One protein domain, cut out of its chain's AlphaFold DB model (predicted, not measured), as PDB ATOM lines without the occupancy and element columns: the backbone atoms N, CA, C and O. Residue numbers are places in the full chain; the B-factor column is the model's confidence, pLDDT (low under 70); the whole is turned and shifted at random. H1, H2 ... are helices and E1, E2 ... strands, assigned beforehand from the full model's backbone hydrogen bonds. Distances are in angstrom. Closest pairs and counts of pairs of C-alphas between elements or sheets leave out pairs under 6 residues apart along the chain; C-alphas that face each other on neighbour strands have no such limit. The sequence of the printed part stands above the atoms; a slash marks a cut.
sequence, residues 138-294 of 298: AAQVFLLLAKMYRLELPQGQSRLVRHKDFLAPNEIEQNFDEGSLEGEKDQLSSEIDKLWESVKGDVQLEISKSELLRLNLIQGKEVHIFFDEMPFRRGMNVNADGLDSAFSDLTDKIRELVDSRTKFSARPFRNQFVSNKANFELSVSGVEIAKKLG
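What this domain is: This is residues 138 to 294 of the 298 residues of an uncharacterized protein of Thalassococcus halodurans (UniProt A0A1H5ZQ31). The model is an open, two-armed frame: a helical hairpin, H1 and H2, makes one arm, and the single long helix H5 makes the other, with a gap between them. At one end of the frame, a small two-stranded sheet, E1 and E2, sits beside the first part of H1 with H3 and H6 near it; from E1 the chain runs out through residues 221 to 230 to the short H4, and H5 comes back. The printed part has 157 residues with six named helices and two named strands, in the order H1 H2 H3 E1 H4 H5 E2 H6; the sheet is antiparallel and the class is mostly helix. The whole is only just loose, close to compact, with a radius of gyration of the C-alphas of 18.5 A, and it spans 48 by 42 by 26 A.

Where its parts are: Look first at the strands: E1 is residues 218 to 220, with C-alpha 218 at (189.207, 177.823, 255.227), and E2 is residues 280 to 282. Find C-alpha 138 at (188.125, 170.099, 247.857); from there H1 runs 35.3 A through residues 138 to 161. H2 is residues 178 to 198, 30.6 A long, and H3 is residues 202 to 214, 18.3 A. H4 is residues 231 to 234. H5, residues 240 to 262, runs 32.5 A from C-alpha 240 at (189.225, 167.074, 295.807). H6 is residues 284 to 292, ending at C-alpha 292 at (176.022, 182.737, 248.171).

How they stand to each other: Begin at E1 and E2, antiparallel at 141 degrees, where N 219 and O 281 are 2.9 A apart, within hydrogen-bond range. The closest C-alphas of H1 and E2, those of Leu 145 and Glu 281, are 6.5 A apart; those of H3 and E1, Leu 212 and Ile 218, are 5.8 A apart. H6 is close to H1 but not clearly touching, Ala 146 and Ala 290 having the closest C-alphas at 6.4 A, and is about perpendicular to it at 86 degrees. H1 and H2 form a helical hairpin: they touch, with the closest C-alphas, Leu 144 and Ile 192, 6.3 A apart, at a shallow tilt of 25 degrees, opposite ways. With residues 138 to 142 alone H1 touches H3, about perpendicular at 78 degrees, the closest C-alphas, Ala 138 and Ser 208, being 4.4 A apart. H5 is apart from H1, H2, H3 and H6; it is close to H4 but not clearly touching, the closest C-alphas, Pro 231 and Ala 246, being 7.3 A apart. In H2, H3, H5 and H6 every O i to N i+4 pair is within hydrogen-bond range, in H1 18 of 20; H4 is too short for such a pair, and 0 of its 1 O i to N i+3 pair is within range.

The domain as a whole: The C-alphas of Ala 240 and Lys 292 are the two farthest apart, 51.9 A. The printed part has no cut. The links H1 to H2 and H5 to E2 are long, with 16 and 17 residues. The mean pLDDT of the printed part is 75.2; look for values under 70 in 59 residues, among them 154 to 178, 223 to 237 and 259 to 268.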
ATOM      1  N   ALA A 138     188.230 168.820 247.166       94.88
ATOM      2  CA  ALA A 138     188.125 170.099 247.857       94.88
ATOM      3  C   ALA A 138     186.668 170.576 247.958       94.88
ATOM      4  O   ALA A 138     186.284 171.087 249.010       94.88
ATOM      5  N   ALA A 139     185.847 170.352 246.928       95.19
ATOM      6  CA  ALA A 139     184.416 170.652 246.945       95.19
ATOM      7  C   ALA A 139     183.676 169.850 248.017       95.19
ATOM      8  O   ALA A 139     182.916 170.419 248.806       95.19
ATOM      9  N   GLN A 140     183.961 168.552 248.115       93.00
ATOM     10  CA  GLN A 140     183.382 167.684 249.134       93.00
ATOM     11  C   GLN A 140     183.772 168.124 250.554       93.00
ATOM     12  O   GLN A 140     182.920 168.235 251.441       93.00
ATOM     13  N   VAL A 141     185.053 168.436 250.773       92.88
ATOM     14  CA  VAL A 141     185.546 168.937 252.065       92.88
ATOM     15  C   VAL A 141     184.950 170.309 252.398       92.88
ATOM     16  O   VAL A 141     184.592 170.564 253.548       92.88
ATOM     17  N   PHE A 142     184.789 171.191 251.412       95.38
ATOM     18  CA  PHE A 142     184.142 172.489 251.596       95.38
ATOM     19  C   PHE A 142     182.667 172.341 251.992       95.38
ATOM     20  O   PHE A 142     182.233 172.962 252.963       95.38
ATOM     21  N   LEU A 143     181.915 171.475 251.304       93.88
ATOM     22  CA  LEU A 143     180.523 171.150 251.638       93.88
ATOM     23  C   LEU A 143     180.394 170.622 253.066       93.88
ATOM     24  O   LEU A 143     179.522 171.059 253.819       93.88
ATOM     25  N   LEU A 144     181.287 169.712 253.453       91.88
ATOM     26  CA  LEU A 144     181.360 169.171 254.803       91.88
ATOM     27  C   LEU A 144     181.571 170.282 255.841       91.88
ATOM     28  O   LEU A 144     180.806 170.379 256.799       91.88
ATOM     29  N   LEU A 145     182.563 171.154 255.634       92.38
ATOM     30  CA  LEU A 145     182.850 172.263 256.548       92.38
ATOM     31  C   LEU A 145     181.702 173.272 256.622       92.38
ATOM     32  O   LEU A 145     181.387 173.751 257.710       92.38
ATOM     33  N   ALA A 146     181.038 173.561 255.504       93.50
ATOM     34  CA  ALA A 146     179.876 174.441 255.481       93.50
ATOM     35  C   ALA A 146     178.691 173.855 256.262       93.50
ATOM     36  O   ALA A 146     178.066 174.564 257.052       93.50
ATOM     37  N   LYS A 147     178.421 172.551 256.132       91.06
ATOM     38  CA  LYS A 147     177.394 171.872 256.938       91.06
ATOM     39  C   LYS A 147     177.752 171.831 258.422       91.06
ATOM     40  O   LYS A 147     176.887 172.063 259.262       91.06
ATOM     41  N   MET A 148     179.021 171.591 258.756       88.56
ATOM     42  CA  MET A 148     179.496 171.664 260.141       88.56
ATOM     43  C   MET A 148     179.311 173.072 260.718       88.56
ATOM     44  O   MET A 148     178.818 173.211 261.833       88.56
ATOM     45  N   TYR A 149     179.634 174.111 259.946       89.94
ATOM     46  CA  TYR A 149     179.418 175.497 260.352       89.94
ATOM     47  C   TYR A 149     177.929 175.793 260.593       89.94
ATOM     48  O   TYR A 149     177.575 176.366 261.625       89.94
ATOM     49  N   ARG A 150     177.040 175.324 259.703       87.12
ATOM     50  CA  ARG A 150     175.580 175.412 259.887       87.12
ATOM     51  C   ARG A 150     175.128 174.746 261.184       87.12
ATOM     52  O   ARG A 150     174.304 175.314 261.885       87.12
ATOM     53  N   LEU A 151     175.683 173.585 261.536       83.88
ATOM     54  CA  LEU A 151     175.360 172.873 262.779       83.88
ATOM     55  C   LEU A 151     175.836 173.627 264.039       83.88
ATOM     56  O   LEU A 151     175.222 173.510 265.102       83.88
ATOM     57  N   GLU A 152     176.931 174.387 263.953       80.44
ATOM     58  CA  GLU A 152     177.476 175.151 265.084       80.44
ATOM     59  C   GLU A 152     176.654 176.423 265.395       80.44
ATOM     60  O   GLU A 152     176.568 176.813 266.564       80.44
ATOM     61  N   LEU A 153     175.970 177.019 264.405       72.00
ATOM     62  CA  LEU A 153     175.135 178.221 264.583       72.00
ATOM     63  C   LEU A 153     173.975 178.018 265.597       72.00
ATOM     64  O   LEU A 153     173.915 178.768 266.583       72.00
ATOM     65  N   PRO A 154     173.102 176.990 265.470       60.53
ATOM     66  CA  PRO A 154     172.054 176.703 266.451       60.53
ATOM     67  C   PRO A 154     172.590 176.344 267.835       60.53
ATOM     68  O   PRO A 154     171.906 176.578 268.828       60.53
ATOM     69  N   GLN A 155     173.801 175.786 267.954       58.22
ATOM     70  CA  GLN A 155     174.380 175.466 269.266       58.22
ATOM     71  C   GLN A 155     174.729 176.727 270.062       58.22
ATOM     72  O   GLN A 155     174.595 176.731 271.288       58.22
ATOM     73  N   GLY A 156     175.134 177.802 269.378       56.31
ATOM     74  CA  GLY A 156     175.299 179.119 269.989       56.31
ATOM     75  C   GLY A 156     173.970 179.677 270.507       56.31
ATOM     76  O   GLY A 156     173.890 180.103 271.658       56.31
ATOM     77  N   GLN A 157     172.911 179.589 269.699       54.84
ATOM     78  CA  GLN A 157     171.574 180.082 270.053       54.84
ATOM     79  C   GLN A 157     170.889 179.231 271.134       54.84
ATOM     80  O   GLN A 157     170.306 179.766 272.071       54.84
ATOM     81  N   SER A 158     171.043 177.909 271.095       52.91
ATOM     82  CA  SER A 158     170.498 176.990 272.106       52.91
ATOM     83  C   SER A 158     171.113 177.221 273.491       52.91
ATOM     84  O   SER A 158     170.453 177.024 274.511       52.91
ATOM     85  N   ARG A 159     172.378 177.666 273.559       53.28
ATOM     86  CA  ARG A 159     173.003 178.087 274.825       53.28
ATOM     87  C   ARG A 159     172.374 179.363 275.379       53.28
ATOM     88  O   ARG A 159     172.247 179.459 276.592       53.28
ATOM     89  N   LEU A 160     171.956 180.296 274.522       51.47
ATOM     90  CA  LEU A 160     171.211 181.492 274.936       51.47
ATOM     91  C   LEU A 160     169.808 181.108 275.433       51.47
ATOM     92  O   LEU A 160     169.394 181.527 276.509       51.47
ATOM     93  N   VAL A 161     169.138 180.200 274.720       51.19
ATOM     94  CA  VAL A 161     167.797 179.692 275.047       51.19
ATOM     95  C   VAL A 161     167.754 178.905 276.367       51.19
ATOM     96  O   VAL A 161     166.801 179.038 277.129       51.19
ATOM     97  N   ARG A 162     168.798 178.149 276.730       50.06
ATOM     98  CA  ARG A 162     168.866 177.454 278.036       50.06
ATOM     99  C   ARG A 162     168.974 178.390 279.247       50.06
ATOM    100  O   ARG A 162     168.882 177.923 280.378       50.06
ATOM    101  N   HIS A 163     169.129 179.697 279.033       49.94
ATOM    102  CA  HIS A 163     169.028 180.711 280.082       49.94
ATOM    103  C   HIS A 163     167.628 181.342 280.196       49.94
ATOM    104  O   HIS A 163     167.479 182.301 280.954       49.94
ATOM    105  N   LYS A 164     166.599 180.796 279.524       49.06
ATOM    106  CA  LYS A 164     165.182 181.202 279.671       49.06
ATOM    107  C   LYS A 164     164.701 181.229 281.132       49.06
ATOM    108  O   LYS A 164     163.827 182.022 281.465       49.06
ATOM    109  N   ASP A 165     165.307 180.434 282.017       52.34
ATOM    110  CA  ASP A 165     165.008 180.450 283.458       52.34
ATOM    111  C   ASP A 165     165.540 181.704 284.189       52.34
ATOM    112  O   ASP A 165     165.141 181.983 285.319       52.34
ATOM    113  N   PHE A 166     166.442 182.470 283.564       49.22
ATOM    114  CA  PHE A 166     167.136 183.612 284.172       49.22
ATOM    115  C   PHE A 166     166.855 184.962 283.494       49.22
ATOM    116  O   PHE A 166     167.000 185.994 284.150       49.22
ATOM    117  N   LEU A 167     166.459 184.989 282.217       49.03
ATOM    118  CA  LEU A 167     166.135 186.211 281.471       49.03
ATOM    119  C   LEU A 167     164.841 186.017 280.670       49.03
ATOM    120  O   LEU A 167     164.625 184.958 280.089       49.03
ATOM    121  N   ALA A 168     163.986 187.044 280.630       54.78
ATOM    122  CA  ALA A 168     162.775 187.014 279.814       54.78
ATOM    123  C   ALA A 168     163.165 186.926 278.324       54.78
ATOM    124  O   ALA A 168     163.928 187.783 277.870       54.78
ATOM    125  N   PRO A 169     162.677 185.920 277.575       54.75
ATOM    126  CA  PRO A 169     163.071 185.727 276.188       54.75
ATOM    127  C   PRO A 169     162.628 186.908 275.326       54.75
ATOM    128  O   PRO A 169     161.489 187.379 275.442       54.75
ATOM    129  N   ASN A 170     163.519 187.364 274.445       59.34
ATOM    130  CA  ASN A 170     163.193 188.385 273.447       59.34
ATOM    131  C   ASN A 170     162.111 187.859 272.480       59.34
ATOM    132  O   ASN A 170     161.963 186.651 272.306       59.34
ATOM    133  N   GLU A 171     161.380 188.747 271.794       57.41
ATOM    134  CA  GLU A 171     160.300 188.374 270.850       57.41
ATOM    135  C   GLU A 171     160.752 187.386 269.754       57.41
ATOM    136  O   GLU A 171     159.963 186.579 269.269       57.41
ATOM    137  N   ILE A 172     162.044 187.394 269.409       56.38
ATOM    138  CA  ILE A 172     162.661 186.462 268.456       56.38
ATOM    139  C   ILE A 172     162.766 185.041 269.045       56.38
ATOM    140  O   ILE A 172     162.555 184.068 268.331       56.38
ATOM    141  N   GLU A 173     163.038 184.903 270.346       55.47
ATOM    142  CA  GLU A 173     163.257 183.621 271.039       55.47
ATOM    143  C   GLU A 173     161.954 182.891 271.399       55.47
ATOM    144  O   GLU A 173     161.968 181.682 271.634       55.47
ATOM    145  N   GLN A 174     160.823 183.606 271.430       59.53
ATOM    146  CA  GLN A 174     159.500 183.028 271.706       59.53
ATOM    147  C   GLN A 174     158.925 182.238 270.522       59.53
ATOM    148  O   GLN A 174     158.057 181.394 270.723       59.53
ATOM    149  N   ASN A 175     159.433 182.474 269.308       59.88
ATOM    150  CA  ASN A 175     158.983 181.796 268.089       59.88
ATOM    151  C   ASN A 175     159.820 180.559 267.721       59.88
ATOM    152  O   ASN A 175     159.506 179.893 266.736       59.88
ATOM    153  N   PHE A 176     160.876 180.238 268.476       61.91
ATOM    154  CA  PHE A 176     161.693 179.055 268.209       61.91
ATOM    155  C   PHE A 176     161.085 177.809 268.856       61.91
ATOM    156  O   PHE A 176     161.080 177.667 270.080       61.91
ATOM    157  N   ASP A 177     160.610 176.892 268.015       69.88
ATOM    158  CA  ASP A 177     160.237 175.540 268.425       69.88
ATOM    159  C   ASP A 177     161.504 174.689 268.603       69.88
ATOM    160  O   ASP A 177     162.183 174.332 267.636       69.88
ATOM    161  N   GLU A 178     161.840 174.375 269.855       68.12
ATOM    162  CA  GLU A 178     163.008 173.559 270.212       68.12
ATOM    163  C   GLU A 178     162.970 172.174 269.540       68.12
ATOM    164  O   GLU A 178     164.020 171.662 269.149       68.12
ATOM    165  N   GLY A 179     161.775 171.608 269.313       72.19
ATOM    166  CA  GLY A 179     161.625 170.308 268.654       72.19
ATOM    167  C   GLY A 179     162.033 170.320 267.177       72.19
ATOM    168  O   GLY A 179     162.618 169.353 266.687       72.19
ATOM    169  N   SER A 180     161.793 171.430 266.470       73.69
ATOM    170  CA  SER A 180     162.201 171.580 265.067       73.69
ATOM    171  C   SER A 180     163.723 171.687 264.922       73.69
ATOM    172  O   SER A 180     164.290 171.145 263.973       73.69
ATOM    173  N   LEU A 181     164.392 172.356 265.868       71.38
ATOM    174  CA  LEU A 181     165.849 172.534 265.854       71.38
ATOM    175  C   LEU A 181     166.598 171.231 266.151       71.38
ATOM    176  O   LEU A 181     167.634 170.962 265.541       71.38
ATOM    177  N   GLU A 182     166.091 170.417 267.081       75.69
ATOM    178  CA  GLU A 182     166.687 169.109 267.376       75.69
ATOM    179  C   GLU A 182     166.561 168.150 266.185       75.69
ATOM    180  O   GLU A 182     167.543 167.500 265.826       75.69
ATOM    181  N   GLY A 183     165.411 168.142 265.498       81.25
ATOM    182  CA  GLY A 183     165.218 167.345 264.283       81.25
ATOM    183  C   GLY A 183     166.162 167.734 263.138       81.25
ATOM    184  O   GLY A 183     166.793 166.861 262.537       81.25
ATOM    185  N   GLU A 184     166.317 169.035 262.862       80.56
ATOM    186  CA  GLU A 184     167.262 169.521 261.843       80.56
ATOM    187  C   GLU A 184     168.709 169.166 262.208       80.56
ATOM    188  O   GLU A 184     169.489 168.726 261.359       80.56
ATOM    189  N   LYS A 185     169.072 169.302 263.487       81.25
ATOM    190  CA  LYS A 185     170.408 168.970 263.981       81.25
ATOM    191  C   LYS A 185     170.734 167.489 263.802       81.25
ATOM    192  O   LYS A 185     171.834 167.174 263.350       81.25
ATOM    193  N   ASP A 186     169.814 166.594 264.145       84.12
ATOM    194  CA  ASP A 186     170.026 165.151 264.010       84.12
ATOM    195  C   ASP A 186     170.157 164.750 262.536       84.12
ATOM    196  O   ASP A 186     171.050 163.975 262.172       84.12
ATOM    197  N   GLN A 187     169.338 165.347 261.664       86.62
ATOM    198  CA  GLN A 187     169.457 165.160 260.222       86.62
ATOM    199  C   GLN A 187     170.828 165.624 259.713       86.62
ATOM    200  O   GLN A 187     171.544 164.835 259.090       86.62
ATOM    201  N   LEU A 188     171.231 166.862 260.025       85.00
ATOM    202  CA  LEU A 188     172.519 167.424 259.613       85.00
ATOM    203  C   LEU A 188     173.700 166.617 260.156       85.00
ATOM    204  O   LEU A 188     174.653 166.369 259.421       85.00
ATOM    205  N   SER A 189     173.636 166.165 261.410       85.38
ATOM    206  CA  SER A 189     174.673 165.316 262.002       85.38
ATOM    207  C   SER A 189     174.818 164.009 261.227       85.38
ATOM    208  O   SER A 189     175.931 163.629 260.869       85.38
ATOM    209  N   SER A 190     173.701 163.354 260.890       87.31
ATOM    210  CA  SER A 190     173.729 162.108 260.116       87.31
ATOM    211  C   SER A 190     174.287 162.299 258.699       87.31
ATOM    212  O   SER A 190     174.953 161.412 258.162       87.31
ATOM    213  N   GLU A 191     174.042 163.455 258.079       87.06
ATOM    214  CA  GLU A 191     174.605 163.804 256.775       87.06
ATOM    215  C   GLU A 191     176.107 164.090 256.855       87.06
ATOM    216  O   GLU A 191     176.857 163.647 255.986       87.06
ATOM    217  N   ILE A 192     176.549 164.801 257.895       87.12
ATOM    218  CA  ILE A 192     177.965 165.085 258.164       87.12
ATOM    219  C   ILE A 192     178.738 163.780 258.361       87.12
ATOM    220  O   ILE A 192     179.810 163.619 257.780       87.12
ATOM    221  N   ASP A 193     178.190 162.832 259.120       85.50
ATOM    222  CA  ASP A 193     178.838 161.542 259.359       85.50
ATOM    223  C   ASP A 193     178.987 160.734 258.058       85.50
ATOM    224  O   ASP A 193     180.074 160.238 257.760       85.50
ATOM    225  N   LYS A 194     177.944 160.693 257.217       87.62
ATOM    226  CA  LYS A 194     178.014 160.062 255.884       87.62
ATOM    227  C   LYS A 194     179.058 160.722 254.982       87.62
ATOM    228  O   LYS A 194     179.780 160.030 254.265       87.62
ATOM    229  N   LEU A 195     179.150 162.053 255.011       83.50
ATOM    230  CA  LEU A 195     180.155 162.786 254.243       83.50
ATOM    231  C   LEU A 195     181.568 162.464 254.740       83.50
ATOM    232  O   LEU A 195     182.443 162.174 253.927       83.50
ATOM    233  N   TRP A 196     181.786 162.412 256.054       83.25
ATOM    234  CA  TRP A 196     183.065 161.990 256.628       83.25
ATOM    235  C   TRP A 196     183.479 160.577 256.209       83.25
ATOM    236  O   TRP A 196     184.662 160.344 255.979       83.25
ATOM    237  N   GLU A 197     182.534 159.642 256.094       84.44
ATOM    238  CA  GLU A 197     182.810 158.285 255.600       84.44
ATOM    239  C   GLU A 197     183.165 158.259 254.107       84.44
ATOM    240  O   GLU A 197     183.925 157.396 253.658       84.44
ATOM    241  N   SER A 198     182.623 159.202 253.334       82.81
ATOM    242  CA  SER A 198     182.876 159.301 251.897       82.81
ATOM    243  C   SER A 198     184.230 159.931 251.553       82.81
ATOM    244  O   SER A 198     184.822 159.546 250.542       82.81
ATOM    245  N   VAL A 199     184.758 160.818 252.405       80.75
ATOM    246  CA  VAL A 199     186.084 161.427 252.219       80.75
ATOM    247  C   VAL A 199     187.164 160.383 252.526       80.75
ATOM    248  O   VAL A 199     187.409 160.016 253.677       80.75
ATOM    249  N   LYS A 200     187.826 159.875 251.482       78.00
ATOM    250  CA  LYS A 200     188.800 158.781 251.600       78.00
ATOM    251  C   LYS A 200     190.235 159.286 251.715       78.00
ATOM    252  O   LYS A 200     190.752 159.916 250.802       78.00
ATOM    253  N   GLY A 201     190.918 158.837 252.766       80.19
ATOM    254  CA  GLY A 201     192.376 158.869 252.877       80.19
ATOM    255  C   GLY A 201     192.951 160.198 253.369       80.19
ATOM    256  O   GLY A 201     192.635 161.269 252.863       80.19
ATOM    257  N   ASP A 202     193.875 160.104 254.325       81.25
ATOM    258  CA  ASP A 202     194.511 161.273 254.945       81.25
ATOM    259  C   ASP A 202     195.258 162.147 253.923       81.25
ATOM    260  O   ASP A 202     195.291 163.366 254.049       81.25
ATOM    261  N   VAL A 203     195.824 161.537 252.877       85.81
ATOM    262  CA  VAL A 203     196.562 162.258 251.828       85.81
ATOM    263  C   VAL A 203     195.637 163.138 250.988       85.81
ATOM    264  O   VAL A 203     195.956 164.304 250.776       85.81
ATOM    265  N   GLN A 204     194.497 162.601 250.538       87.88
ATOM    266  CA  GLN A 204     193.510 163.339 249.738       87.88
ATOM    267  C   GLN A 204     193.051 164.580 250.498       87.88
ATOM    268  O   GLN A 204     193.027 165.694 249.991       87.88
ATOM    269  N   LEU A 205     192.777 164.372 251.777       88.44
ATOM    270  CA  LEU A 205     192.208 165.359 252.659       88.44
ATOM    271  C   LEU A 205     193.224 166.468 253.018       88.44
ATOM    272  O   LEU A 205     192.856 167.640 253.095       88.44
ATOM    273  N   GLU A 206     194.518 166.152 253.125       88.00
ATOM    274  CA  GLU A 206     195.588 167.158 253.237       88.00
ATOM    275  C   GLU A 206     195.827 167.945 251.931       88.00
ATOM    276  O   GLU A 206     196.173 169.133 251.979       88.00
ATOM    277  N   ILE A 207     195.606 167.327 250.764       92.06
ATOM    278  CA  ILE A 207     195.633 168.025 249.467       92.06
ATOM    279  C   ILE A 207     194.459 169.007 249.389       92.06
ATOM    280  O   ILE A 207     194.685 170.200 249.177       92.06
ATOM    281  N   SER A 208     193.236 168.545 249.666       93.38
ATOM    282  CA  SER A 208     192.033 169.382 249.715       93.38
ATOM    283  C   SER A 208     192.177 170.528 250.712       93.38
ATOM    284  O   SER A 208     191.870 171.672 250.392       93.38
ATOM    285  N   LYS A 209     192.725 170.268 251.906       92.00
ATOM    286  CA  LYS A 209     193.045 171.306 252.898       92.00
ATOM    287  C   LYS A 209     193.961 172.375 252.305       92.00
ATOM    288  O   LYS A 209     193.690 173.566 252.440       92.00
ATOM    289  N   SER A 210     195.057 171.957 251.674       92.69
ATOM    290  CA  SER A 210     196.049 172.872 251.096       92.69
ATOM    291  C   SER A 210     195.446 173.728 249.979       92.69
ATOM    292  O   SER A 210     195.740 174.918 249.870       92.69
ATOM    293  N   GLU A 211     194.563 173.136 249.178       95.62
ATOM    294  CA  GLU A 211     193.822 173.818 248.123       95.62
ATOM    295  C   GLU A 211     192.810 174.829 248.673       95.62
ATOM    296  O   GLU A 211     192.816 175.989 248.262       95.62
ATOM    297  N   LEU A 212     192.000 174.434 249.655       95.62
ATOM    298  CA  LEU A 212     191.030 175.318 250.301       95.62
ATOM    299  C   LEU A 212     191.709 176.477 251.046       95.62
ATOM    300  O   LEU A 212     191.189 177.592 251.042       95.62
ATOM    301  N   LEU A 213     192.889 176.247 251.637       94.06
ATOM    302  CA  LEU A 213     193.725 177.310 252.207       94.06
ATOM    303  C   LEU A 213     194.234 178.264 251.120       94.06
ATOM    304  O   LEU A 213     194.160 179.476 251.295       94.06
ATOM    305  N   ARG A 214     194.705 177.743 249.977       95.75
ATOM    306  CA  ARG A 214     195.150 178.560 248.830       95.75
ATOM    307  C   ARG A 214     194.024 179.440 248.284       95.75
ATOM    308  O   ARG A 214     194.278 180.578 247.897       95.75
ATOM    309  N   LEU A 215     192.799 178.919 248.258       96.00
ATOM    310  CA  LEU A 215     191.600 179.648 247.838       96.00
ATOM    311  C   LEU A 215     191.043 180.578 248.933       96.00
ATOM    312  O   LEU A 215     190.055 181.266 248.696       96.00
ATOM    313  N   ASN A 216     191.676 180.628 250.112       95.88
ATOM    314  CA  ASN A 216     191.226 181.377 251.288       95.88
ATOM    315  C   ASN A 216     189.797 181.023 251.728       95.88
ATOM    316  O   ASN A 216     189.083 181.886 252.234       95.88
ATOM    317  N   LEU A 217     189.360 179.775 251.547       96.19
ATOM    318  CA  LEU A 217     188.018 179.315 251.929       96.19
ATOM    319  C   LEU A 217     187.955 178.781 253.353       96.19
ATOM    320  O   LEU A 217     186.893 178.772 253.971       96.19
ATOM    321  N   ILE A 218     189.095 178.342 253.872       95.12
ATOM    322  CA  ILE A 218     189.207 177.823 255.227       95.12
ATOM    323  C   ILE A 218     190.310 178.552 255.975       95.12
ATOM    324  O   ILE A 218     191.264 179.059 255.385       95.12
ATOM    325  N   GLN A 219     190.178 178.570 257.288       92.44
ATOM    326  CA  GLN A 219     191.196 179.016 258.221       92.44
ATOM    327  C   GLN A 219     191.312 177.983 259.337       92.44
ATOM    328  O   GLN A 219     190.417 177.165 259.547       92.44
ATOM    329  N   GLY A 220     192.440 177.953 260.033       86.31
ATOM    330  CA  GLY A 220     192.543 177.087 261.203       86.31
ATOM    331  C   GLY A 220     191.654 177.624 262.313       86.31
ATOM    332  O   GLY A 220     191.618 178.829 262.548       86.31
ATOM    333  N   LYS A 221     190.941 176.715 262.975       83.50
ATOM    334  CA  LYS A 221     189.964 177.053 264.005       83.50
ATOM    335  C   LYS A 221     190.652 177.767 265.163       83.50
ATOM    336  O   LYS A 221     191.547 177.198 265.802       83.50
ATOM    337  N   GLU A 222     190.248 179.008 265.427       76.62
ATOM    338  CA  GLU A 222     190.742 179.739 266.588       76.62
ATOM    339  C   GLU A 222     190.136 179.138 267.853       76.62
ATOM    340  O   GLU A 222     188.932 179.177 268.103       76.62
ATOM    341  N   VAL A 223     190.992 178.557 268.687       68.19
ATOM    342  CA  VAL A 223     190.571 178.080 270.000       68.19
ATOM    343  C   VAL A 223     190.594 179.276 270.942       68.19
ATOM    344  O   VAL A 223     191.625 179.603 271.538       68.19
ATOM    345  N   HIS A 224     189.456 179.959 271.061       61.97
ATOM    346  CA  HIS A 224     189.275 180.983 272.084       61.97
ATOM    347  C   HIS A 224     189.202 180.319 273.455       61.97
ATOM    348  O   HIS A 224     188.179 179.763 273.863       61.97
ATOM    349  N   ILE A 225     190.309 180.384 274.187       60.56
ATOM    350  CA  ILE A 225     190.348 179.893 275.557       60.56
ATOM    351  C   ILE A 225     189.849 180.987 276.474       60.56
ATOM    352  O   ILE A 225     190.585 181.883 276.881       60.56
ATOM    353  N   PHE A 226     188.575 180.873 276.822       62.00
ATOM    354  CA  PHE A 226     188.033 181.580 277.963       62.00
ATOM    355  C   PHE A 226     188.487 180.852 279.229       62.00
ATOM    356  O   PHE A 226     188.066 179.722 279.526       62.00
ATOM    357  N   PHE A 227     189.392 181.504 279.954       62.25
ATOM    358  CA  PHE A 227     189.637 181.183 281.348       62.25
ATOM    359  C   PHE A 227     188.422 181.676 282.125       62.25
ATOM    360  O   PHE A 227     188.120 182.865 282.125       62.25
ATOM    361  N   ASP A 228     187.675 180.741 282.706       59.59
ATOM    362  CA  ASP A 228     186.591 181.100 283.610       59.59
ATOM    363  C   ASP A 228     187.237 181.731 284.846       59.59
ATOM    364  O   ASP A 228     188.038 181.086 285.522       59.59
ATOM    365  N   GLU A 229     186.939 183.000 285.110       68.94
ATOM    366  CA  GLU A 229     187.460 183.697 286.288       68.94
ATOM    367  C   GLU A 229     186.854 183.136 287.586       68.94
ATOM    368  O   GLU A 229     187.383 183.375 288.673       68.94
ATOM    369  N   MET A 230     185.757 182.370 287.498       69.44
ATOM    370  CA  MET A 230     185.055 181.794 288.644       69.44
ATOM    371  C   MET A 230     184.589 180.346 288.377       69.44
ATOM    372  O   MET A 230     183.385 180.068 288.433       69.44
ATOM    373  N   PRO A 231     185.511 179.382 288.186       58.81
ATOM    374  CA  PRO A 231     185.169 178.003 287.812       58.81
ATOM    375  C   PRO A 231     184.257 177.311 288.844       58.81
ATOM    376  O   PRO A 231     183.401 176.500 288.496       58.81
ATOM    377  N   PHE A 232     184.359 177.699 290.118       57.53
ATOM    378  CA  PHE A 232     183.569 177.143 291.221       57.53
ATOM    379  C   PHE A 232     182.123 177.667 291.303       57.53
ATOM    380  O   PHE A 232     181.344 177.180 292.118       57.53
ATOM    381  N   ARG A 233     181.715 178.639 290.469       58.28
ATOM    382  CA  ARG A 233     180.318 179.121 290.434       58.28
ATOM    383  C   ARG A 233     179.378 178.247 289.600       58.28
ATOM    384  O   ARG A 233     178.168 178.410 289.704       58.28
ATOM    385  N   ARG A 234     179.902 177.301 288.812       53.31
ATOM    386  CA  ARG A 234     179.118 176.409 287.931       53.31
ATOM    387  C   ARG A 234     178.722 175.073 288.572       53.31
ATOM    388  O   ARG A 234     178.544 174.085 287.872       53.31
ATOM    389  N   GLY A 235     178.612 175.014 289.899       51.78
ATOM    390  CA  GLY A 235     178.245 173.777 290.599       51.78
ATOM    391  C   GLY A 235     179.381 172.756 290.733       51.78
ATOM    392  O   GLY A 235     179.134 171.639 291.182       51.78
ATOM    393  N   MET A 236     180.625 173.125 290.401       55.31
ATOM    394  CA  MET A 236     181.793 172.351 290.825       55.31
ATOM    395  C   MET A 236     181.964 172.511 292.337       55.31
ATOM    396  O   MET A 236     182.236 173.607 292.832       55.31
ATOM    397  N   ASN A 237     181.770 171.415 293.071       59.25
ATOM    398  CA  ASN A 237     181.997 171.393 294.509       59.25
ATOM    399  C   ASN A 237     183.474 171.680 294.799       59.25
ATOM    400  O   ASN A 237     184.362 171.168 294.122       59.25
ATOM    401  N   VAL A 238     183.742 172.470 295.838       70.56
ATOM    402  CA  VAL A 238     185.106 172.722 296.329       70.56
ATOM    403  C   VAL A 238     185.568 171.512 297.154       70.56
ATOM    404  O   VAL A 238     185.764 171.591 298.364       70.56
ATOM    405  N   ASN A 239     185.647 170.351 296.510       79.00
ATOM    406  CA  ASN A 239     186.201 169.111 297.042       79.00
ATOM    407  C   ASN A 239     187.359 168.641 296.141       79.00
ATOM    408  O   ASN A 239     187.632 169.254 295.109       79.00
ATOM    409  N   ALA A 240     188.071 167.588 296.552       78.19
ATOM    410  CA  ALA A 240     189.225 167.074 295.807       78.19
ATOM    411  C   ALA A 240     188.858 166.715 294.354       78.19
ATOM    412  O   ALA A 240     189.523 167.174 293.432       78.19
ATOM    413  N   ASP A 241     187.734 166.021 294.156       71.69
ATOM    414  CA  ASP A 241     187.270 165.603 292.828       71.69
ATOM    415  C   ASP A 241     186.924 166.797 291.914       71.69
ATOM    416  O   ASP A 241     187.228 166.790 290.722       71.69
ATOM    417  N   GLY A 242     186.312 167.853 292.464       67.81
ATOM    418  CA  GLY A 242     185.994 169.075 291.721       67.81
ATOM    419  C   GLY A 242     187.233 169.894 291.357       67.81
ATOM    420  O   GLY A 242     187.289 170.474 290.273       67.81
ATOM    421  N   LEU A 243     188.251 169.906 292.225       73.12
ATOM    422  CA  LEU A 243     189.557 170.495 291.919       73.12
ATOM    423  C   LEU A 243     190.270 169.719 290.809       73.12
ATOM    424  O   LEU A 243     190.743 170.343 289.862       73.12
ATOM    425  N   ASP A 244     190.294 168.387 290.878       74.62
ATOM    426  CA  ASP A 244     190.919 167.543 289.855       74.62
ATOM    427  C   ASP A 244     190.229 167.696 288.493       74.62
ATOM    428  O   ASP A 244     190.905 167.845 287.474       74.62
ATOM    429  N   SER A 245     188.893 167.764 288.465       69.94
ATOM    430  CA  SER A 245     188.139 168.047 287.238       69.94
ATOM    431  C   SER A 245     188.485 169.421 286.660       69.94
ATOM    432  O   SER A 245     188.736 169.537 285.462       69.94
ATOM    433  N   ALA A 246     188.548 170.463 287.496       72.19
ATOM    434  CA  ALA A 246     188.901 171.807 287.047       72.19
ATOM    435  C   ALA A 246     190.350 171.886 286.527       72.19
ATOM    436  O   ALA A 246     190.616 172.574 285.539       72.19
ATOM    437  N   PHE A 247     191.290 171.178 287.164       78.06
ATOM    438  CA  PHE A 247     192.679 171.093 286.707       78.06
ATOM    439  C   PHE A 247     192.822 170.285 285.420       78.06
ATOM    440  O   PHE A 247     193.628 170.669 284.570       78.06
ATOM    441  N   SER A 248     192.049 169.212 285.245       77.94
ATOM    442  CA  SER A 248     192.003 168.458 283.989       77.94
ATOM    443  C   SER A 248     191.515 169.350 282.853       77.94
ATOM    444  O   SER A 248     192.236 169.524 281.874       77.94
ATOM    445  N   ASP A 249     190.378 170.027 283.037       73.88
ATOM    446  CA  ASP A 249     189.825 170.968 282.057       73.88
ATOM    447  C   ASP A 249     190.820 172.085 281.707       73.88
ATOM    448  O   ASP A 249     190.974 172.463 280.544       73.88
ATOM    449  N   LEU A 250     191.518 172.630 282.709       77.62
ATOM    450  CA  LEU A 250     192.546 173.647 282.498       77.62
ATOM    451  C   LEU A 250     193.741 173.088 281.715       77.62
ATOM    452  O   LEU A 250     194.247 173.753 280.813       77.62
ATOM    453  N   THR A 251     194.195 171.881 282.049       83.75
ATOM    454  CA  THR A 251     195.329 171.226 281.385       83.75
ATOM    455  C   THR A 251     194.998 170.915 279.932       83.75
ATOM    456  O   THR A 251     195.813 171.199 279.052       83.75
ATOM    457  N   ASP A 252     193.793 170.416 279.663       75.75
ATOM    458  CA  ASP A 252     193.308 170.143 278.313       75.75
ATOM    459  C   ASP A 252     193.204 171.434 277.496       75.75
ATOM    460  O   ASP A 252     193.734 171.498 276.386       75.75
ATOM    461  N   LYS A 253     192.660 172.509 278.083       73.94
ATOM    462  CA  LYS A 253     192.660 173.844 277.464       73.94
ATOM    463  C   LYS A 253     194.077 174.337 277.166       73.94
ATOM    464  O   LYS A 253     194.360 174.786 276.060       73.94
ATOM    465  N   ILE A 254     195.007 174.250 278.118       76.62
ATOM    466  CA  ILE A 254     196.398 174.683 277.906       76.62
ATOM    467  C   ILE A 254     197.051 173.874 276.784       76.62
ATOM    468  O   ILE A 254     197.731 174.450 275.935       76.62
ATOM    469  N   ARG A 255     196.830 172.557 276.744       73.44
ATOM    470  CA  ARG A 255     197.334 171.688 275.677       73.44
ATOM    471  C   ARG A 255     196.781 172.114 274.322       73.44
ATOM    472  O   ARG A 255     197.549 172.293 273.381       73.44
ATOM    473  N   GLU A 256     195.480 172.381 274.259       68.56
ATOM    474  CA  GLU A 256     194.809 172.876 273.061       68.56
ATOM    475  C   GLU A 256     195.384 174.231 272.594       68.56
ATOM    476  O   GLU A 256     195.601 174.420 271.393       68.56
ATOM    477  N   LEU A 257     195.724 175.136 273.529       70.06
ATOM    478  CA  LEU A 257     196.378 176.426 273.250       70.06
ATOM    479  C   LEU A 257     197.798 176.267 272.703       70.06
ATOM    480  O   LEU A 257     198.211 176.949 271.765       70.06
ATOM    481  N   VAL A 258     198.592 175.416 273.349       70.25
ATOM    482  CA  VAL A 258     199.989 175.201 272.970       70.25
ATOM    483  C   VAL A 258     200.031 174.568 271.587       70.25
ATOM    484  O   VAL A 258     200.783 175.028 270.722       70.25
ATOM    485  N   ASP A 259     199.165 173.591 271.334       65.69
ATOM    486  CA  ASP A 259     199.043 172.969 270.023       65.69
ATOM    487  C   ASP A 259     198.508 173.949 268.968       65.69
ATOM    488  O   ASP A 259     198.867 173.814 267.794       65.69
ATOM    489  N   SER A 260     197.659 174.923 269.338       64.00
ATOM    490  CA  SER A 260     197.093 175.886 268.375       64.00
ATOM    491  C   SER A 260     198.132 176.901 267.926       64.00
ATOM    492  O   SER A 260     198.190 177.243 266.746       64.00
ATOM    493  N   ARG A 261     199.028 177.304 268.834       60.75
ATOM    494  CA  ARG A 261     200.082 178.285 268.550       60.75
ATOM    495  C   ARG A 261     201.337 177.711 267.899       60.75
ATOM    496  O   ARG A 261     202.038 178.451 267.219       60.75
ATOM    497  N   THR A 262     201.661 176.432 268.105       57.66
ATOM    498  CA  THR A 262     202.983 175.894 267.714       57.66
ATOM    499  C   THR A 262     202.995 175.053 266.437       57.66
ATOM    500  O   THR A 262     204.053 174.914 265.827       57.66
ATOM    501  N   LYS A 263     201.858 174.488 266.004       60.47
ATOM    502  CA  LYS A 263     201.810 173.496 264.907       60.47
ATOM    503  C   LYS A 263     200.674 173.716 263.908       60.47
ATOM    504  O   LYS A 263     200.187 172.762 263.315       60.47
ATOM    505  N   PHE A 264     200.257 174.960 263.700       55.91
ATOM    506  CA  PHE A 264     199.099 175.297 262.865       55.91
ATOM    507  C   PHE A 264     199.119 174.651 261.463       55.91
ATOM    508  O   PHE A 264     198.138 174.041 261.050       55.91
ATOM    509  N   SER A 265     200.257 174.691 260.763       53.47
ATOM    510  CA  SER A 265     200.418 174.077 259.433       53.47
ATOM    511  C   SER A 265     200.566 172.549 259.462       53.47
ATOM    512  O   SER A 265     200.208 171.880 258.495       53.47
ATOM    513  N   ALA A 266     201.056 171.994 260.574       61.00
ATOM    514  CA  ALA A 266     201.317 170.564 260.754       61.00
ATOM    515  C   ALA A 266     200.135 169.798 261.372       61.00
ATOM    516  O   ALA A 266     200.233 168.587 261.580       61.00
ATOM    517  N   ARG A 267     199.029 170.480 261.698       63.00
ATOM    518  CA  ARG A 267     197.830 169.824 262.221       63.00
ATOM    519  C   ARG A 267     197.188 168.977 261.120       63.00
ATOM    520  O   ARG A 267     196.897 169.532 260.051       63.00
ATOM    521  N   PRO A 268     196.925 167.682 261.385       65.62
ATOM    522  CA  PRO A 268     196.065 166.910 260.509       65.62
ATOM    523  C   PRO A 268     194.703 167.592 260.496       65.62
ATOM    524  O   PRO A 268     194.237 168.106 261.516       65.62
ATOM    525  N   PHE A 269     194.065 167.647 259.345       71.56
ATOM    526  CA  PHE A 269     192.754 168.284 259.231       71.56
ATOM    527  C   PHE A 269     191.697 167.620 260.131       71.56
ATOM    528  O   PHE A 269     190.892 168.327 260.741       71.56
ATOM    529  N   ARG A 270     191.743 166.289 260.303       71.44
ATOM    530  CA  ARG A 270     190.915 165.571 261.285       71.44
ATOM    531  C   ARG A 270     191.565 165.622 262.666       71.44
ATOM    532  O   ARG A 270     192.734 165.271 262.827       71.44
ATOM    533  N   ASN A 271     190.798 166.012 263.681       65.19
ATOM    534  CA  ASN A 271     191.246 165.903 265.060       65.19
ATOM    535  C   ASN A 271     191.275 164.419 265.468       65.19
ATOM    536  O   ASN A 271     190.236 163.773 265.574       65.19
ATOM    537  N   GLN A 272     192.470 163.867 265.688       60.47
ATOM    538  CA  GLN A 272     192.644 162.461 266.077       60.47
ATOM    539  C   GLN A 272     192.126 162.162 267.494       60.47
ATOM    540  O   GLN A 272     191.881 161.004 267.821       60.47
ATOM    541  N   PHE A 273     191.951 163.190 268.328       47.53
ATOM    542  CA  PHE A 273     191.532 163.056 269.725       47.53
ATOM    543  C   PHE A 273     190.021 163.210 269.920       47.53
ATOM    544  O   PHE A 273     189.492 162.771 270.937       47.53
ATOM    545  N   VAL A 274     189.318 163.817 268.960       55.88
ATOM    546  CA  VAL A 274     187.864 163.999 269.010       55.88
ATOM    547  C   VAL A 274     187.271 163.564 267.680       55.88
ATOM    548  O   VAL A 274     187.467 164.232 266.661       55.88
ATOM    549  N   SER A 275     186.532 162.452 267.685       54.72
ATOM    550  CA  SER A 275     185.847 161.960 266.490       54.72
ATOM    551  C   SER A 275     184.968 163.068 265.897       54.72
ATOM    552  O   SER A 275     184.159 163.669 266.601       54.72
ATOM    553  N   ASN A 276     185.147 163.325 264.603       60.12
ATOM    554  CA  ASN A 276     184.329 164.215 263.767       60.12
ATOM    555  C   ASN A 276     184.487 165.725 264.025       60.12
ATOM    556  O   ASN A 276     183.638 166.510 263.607       60.12
ATOM    557  N   LYS A 277     185.597 166.168 264.636       71.44
ATOM    558  CA  LYS A 277     185.976 167.592 264.640       71.44
ATOM    559  C   LYS A 277     187.103 167.885 263.652       71.44
ATOM    560  O   LYS A 277     188.130 167.205 263.646       71.44
ATOM    561  N   ALA A 278     186.914 168.923 262.841       79.62
ATOM    562  CA  ALA A 278     187.953 169.476 261.985       79.62
ATOM    563  C   ALA A 278     188.789 170.501 262.766       79.62
ATOM    564  O   ALA A 278     188.266 171.254 263.587       79.62
ATOM    565  N   ASN A 279     190.094 170.543 262.499       82.94
ATOM    566  CA  ASN A 279     190.988 171.587 263.021       82.94
ATOM    567  C   ASN A 279     190.895 172.904 262.230       82.94
ATOM    568  O   ASN A 279     191.572 173.880 262.558       82.94
ATOM    569  N   PHE A 280     190.074 172.914 261.183       87.19
ATOM    570  CA  PHE A 280     189.835 174.032 260.290       87.19
ATOM    571  C   PHE A 280     188.349 174.373 260.297       87.19
ATOM    572  O   PHE A 280     187.501 173.509 260.511       87.19
ATOM    573  N   GLU A 281     188.059 175.637 260.056       90.75
ATOM    574  CA  GLU A 281     186.721 176.191 259.905       90.75
ATOM    575  C   GLU A 281     186.662 177.033 258.631       90.75
ATOM    576  O   GLU A 281     187.693 177.320 258.014       90.75
ATOM    577  N   LEU A 282     185.457 177.419 258.215       94.00
ATOM    578  CA  LEU A 282     185.310 178.346 257.103       94.00
ATOM    579  C   LEU A 282     185.928 179.701 257.468       94.00
ATOM    580  O   LEU A 282     185.683 180.239 258.545       94.00
ATOM    581  N   SER A 283     186.717 180.258 256.552       94.94
ATOM    582  CA  SER A 283     187.152 181.652 256.656       94.94
ATOM    583  C   SER A 283     185.959 182.590 256.443       94.94
ATOM    584  O   SER A 283     184.903 182.169 255.971       94.94
ATOM    585  N   VAL A 284     186.139 183.892 256.681       93.56
ATOM    586  CA  VAL A 284     185.113 184.901 256.343       93.56
ATOM    587  C   VAL A 284     184.693 184.793 254.870       93.56
ATOM    588  O   VAL A 284     183.505 184.770 254.564       93.56
ATOM    589  N   SER A 285     185.652 184.648 253.952       94.19
ATOM    590  CA  SER A 285     185.361 184.466 252.524       94.19
ATOM    591  C   SER A 285     184.649 183.143 252.237       94.19
ATOM    592  O   SER A 285     183.733 183.112 251.420       94.19
ATOM    593  N   GLY A 286     185.029 182.063 252.926       95.56
ATOM    594  CA  GLY A 286     184.367 180.764 252.820       95.56
ATOM    595  C   GLY A 286     182.914 180.799 253.288       95.56
ATOM    596  O   GLY A 286     182.054 180.225 252.627       95.56
ATOM    597  N   VAL A 287     182.626 181.518 254.378       94.44
ATOM    598  CA  VAL A 287     181.260 181.732 254.886       94.44
ATOM    599  C   VAL A 287     180.423 182.502 253.871       94.44
ATOM    600  O   VAL A 287     179.326 182.064 253.536       94.44
ATOM    601  N   GLU A 288     180.934 183.608 253.333       93.81
ATOM    602  CA  GLU A 288     180.196 184.411 252.350       93.81
ATOM    603  C   GLU A 288     179.952 183.645 251.041       93.81
ATOM    604  O   GLU A 288     178.866 183.719 250.465       93.81
ATOM    605  N   ILE A 289     180.910 182.822 250.602       94.94
ATOM    606  CA  ILE A 289     180.715 181.919 249.461       94.94
ATOM    607  C   ILE A 289     179.666 180.848 249.785       94.94
ATOM    608  O   ILE A 289     178.776 180.603 248.975       94.94
ATOM    609  N   ALA A 290     179.707 180.240 250.972       95.00
ATOM    610  CA  ALA A 290     178.727 179.234 251.378       95.00
ATOM    611  C   ALA A 290     177.301 179.808 251.498       95.00
ATOM    612  O   ALA A 290     176.340 179.128 251.127       95.00
ATOM    613  N   LYS A 291     177.154 181.064 251.942       92.81
ATOM    614  CA  LYS A 291     175.883 181.809 251.902       92.81
ATOM    615  C   LYS A 291     175.425 182.063 250.471       92.81
ATOM    616  O   LYS A 291     174.276 181.792 250.137       92.81
ATOM    617  N   LYS A 292     176.331 182.511 249.592       92.31
ATOM    618  CA  LYS A 292     176.022 182.737 248.171       92.31
ATOM    619  C   LYS A 292     175.538 181.460 247.475       92.31
ATOM    620  O   LYS A 292     174.641 181.509 246.637       92.31
ATOM    621  N   LEU A 293     176.094 180.313 247.859       93.19
ATOM    622  CA  LEU A 293     175.689 178.983 247.395       93.19
ATOM    623  C   LEU A 293     174.406 178.464 248.077       93.19
ATOM    624  O   LEU A 293     173.958 177.355 247.789       93.19
ATOM    625  N   GLY A 294     173.804 179.220 249.000       90.56
ATOM    626  CA  GLY A 294     172.609 178.808 249.740       90.56
ATOM    627  C   GLY A 294     172.811 177.544 250.578       90.56
ATOM    628  O   GLY A 294     171.877 176.764 250.747       90.56
TER     629      GLY A 294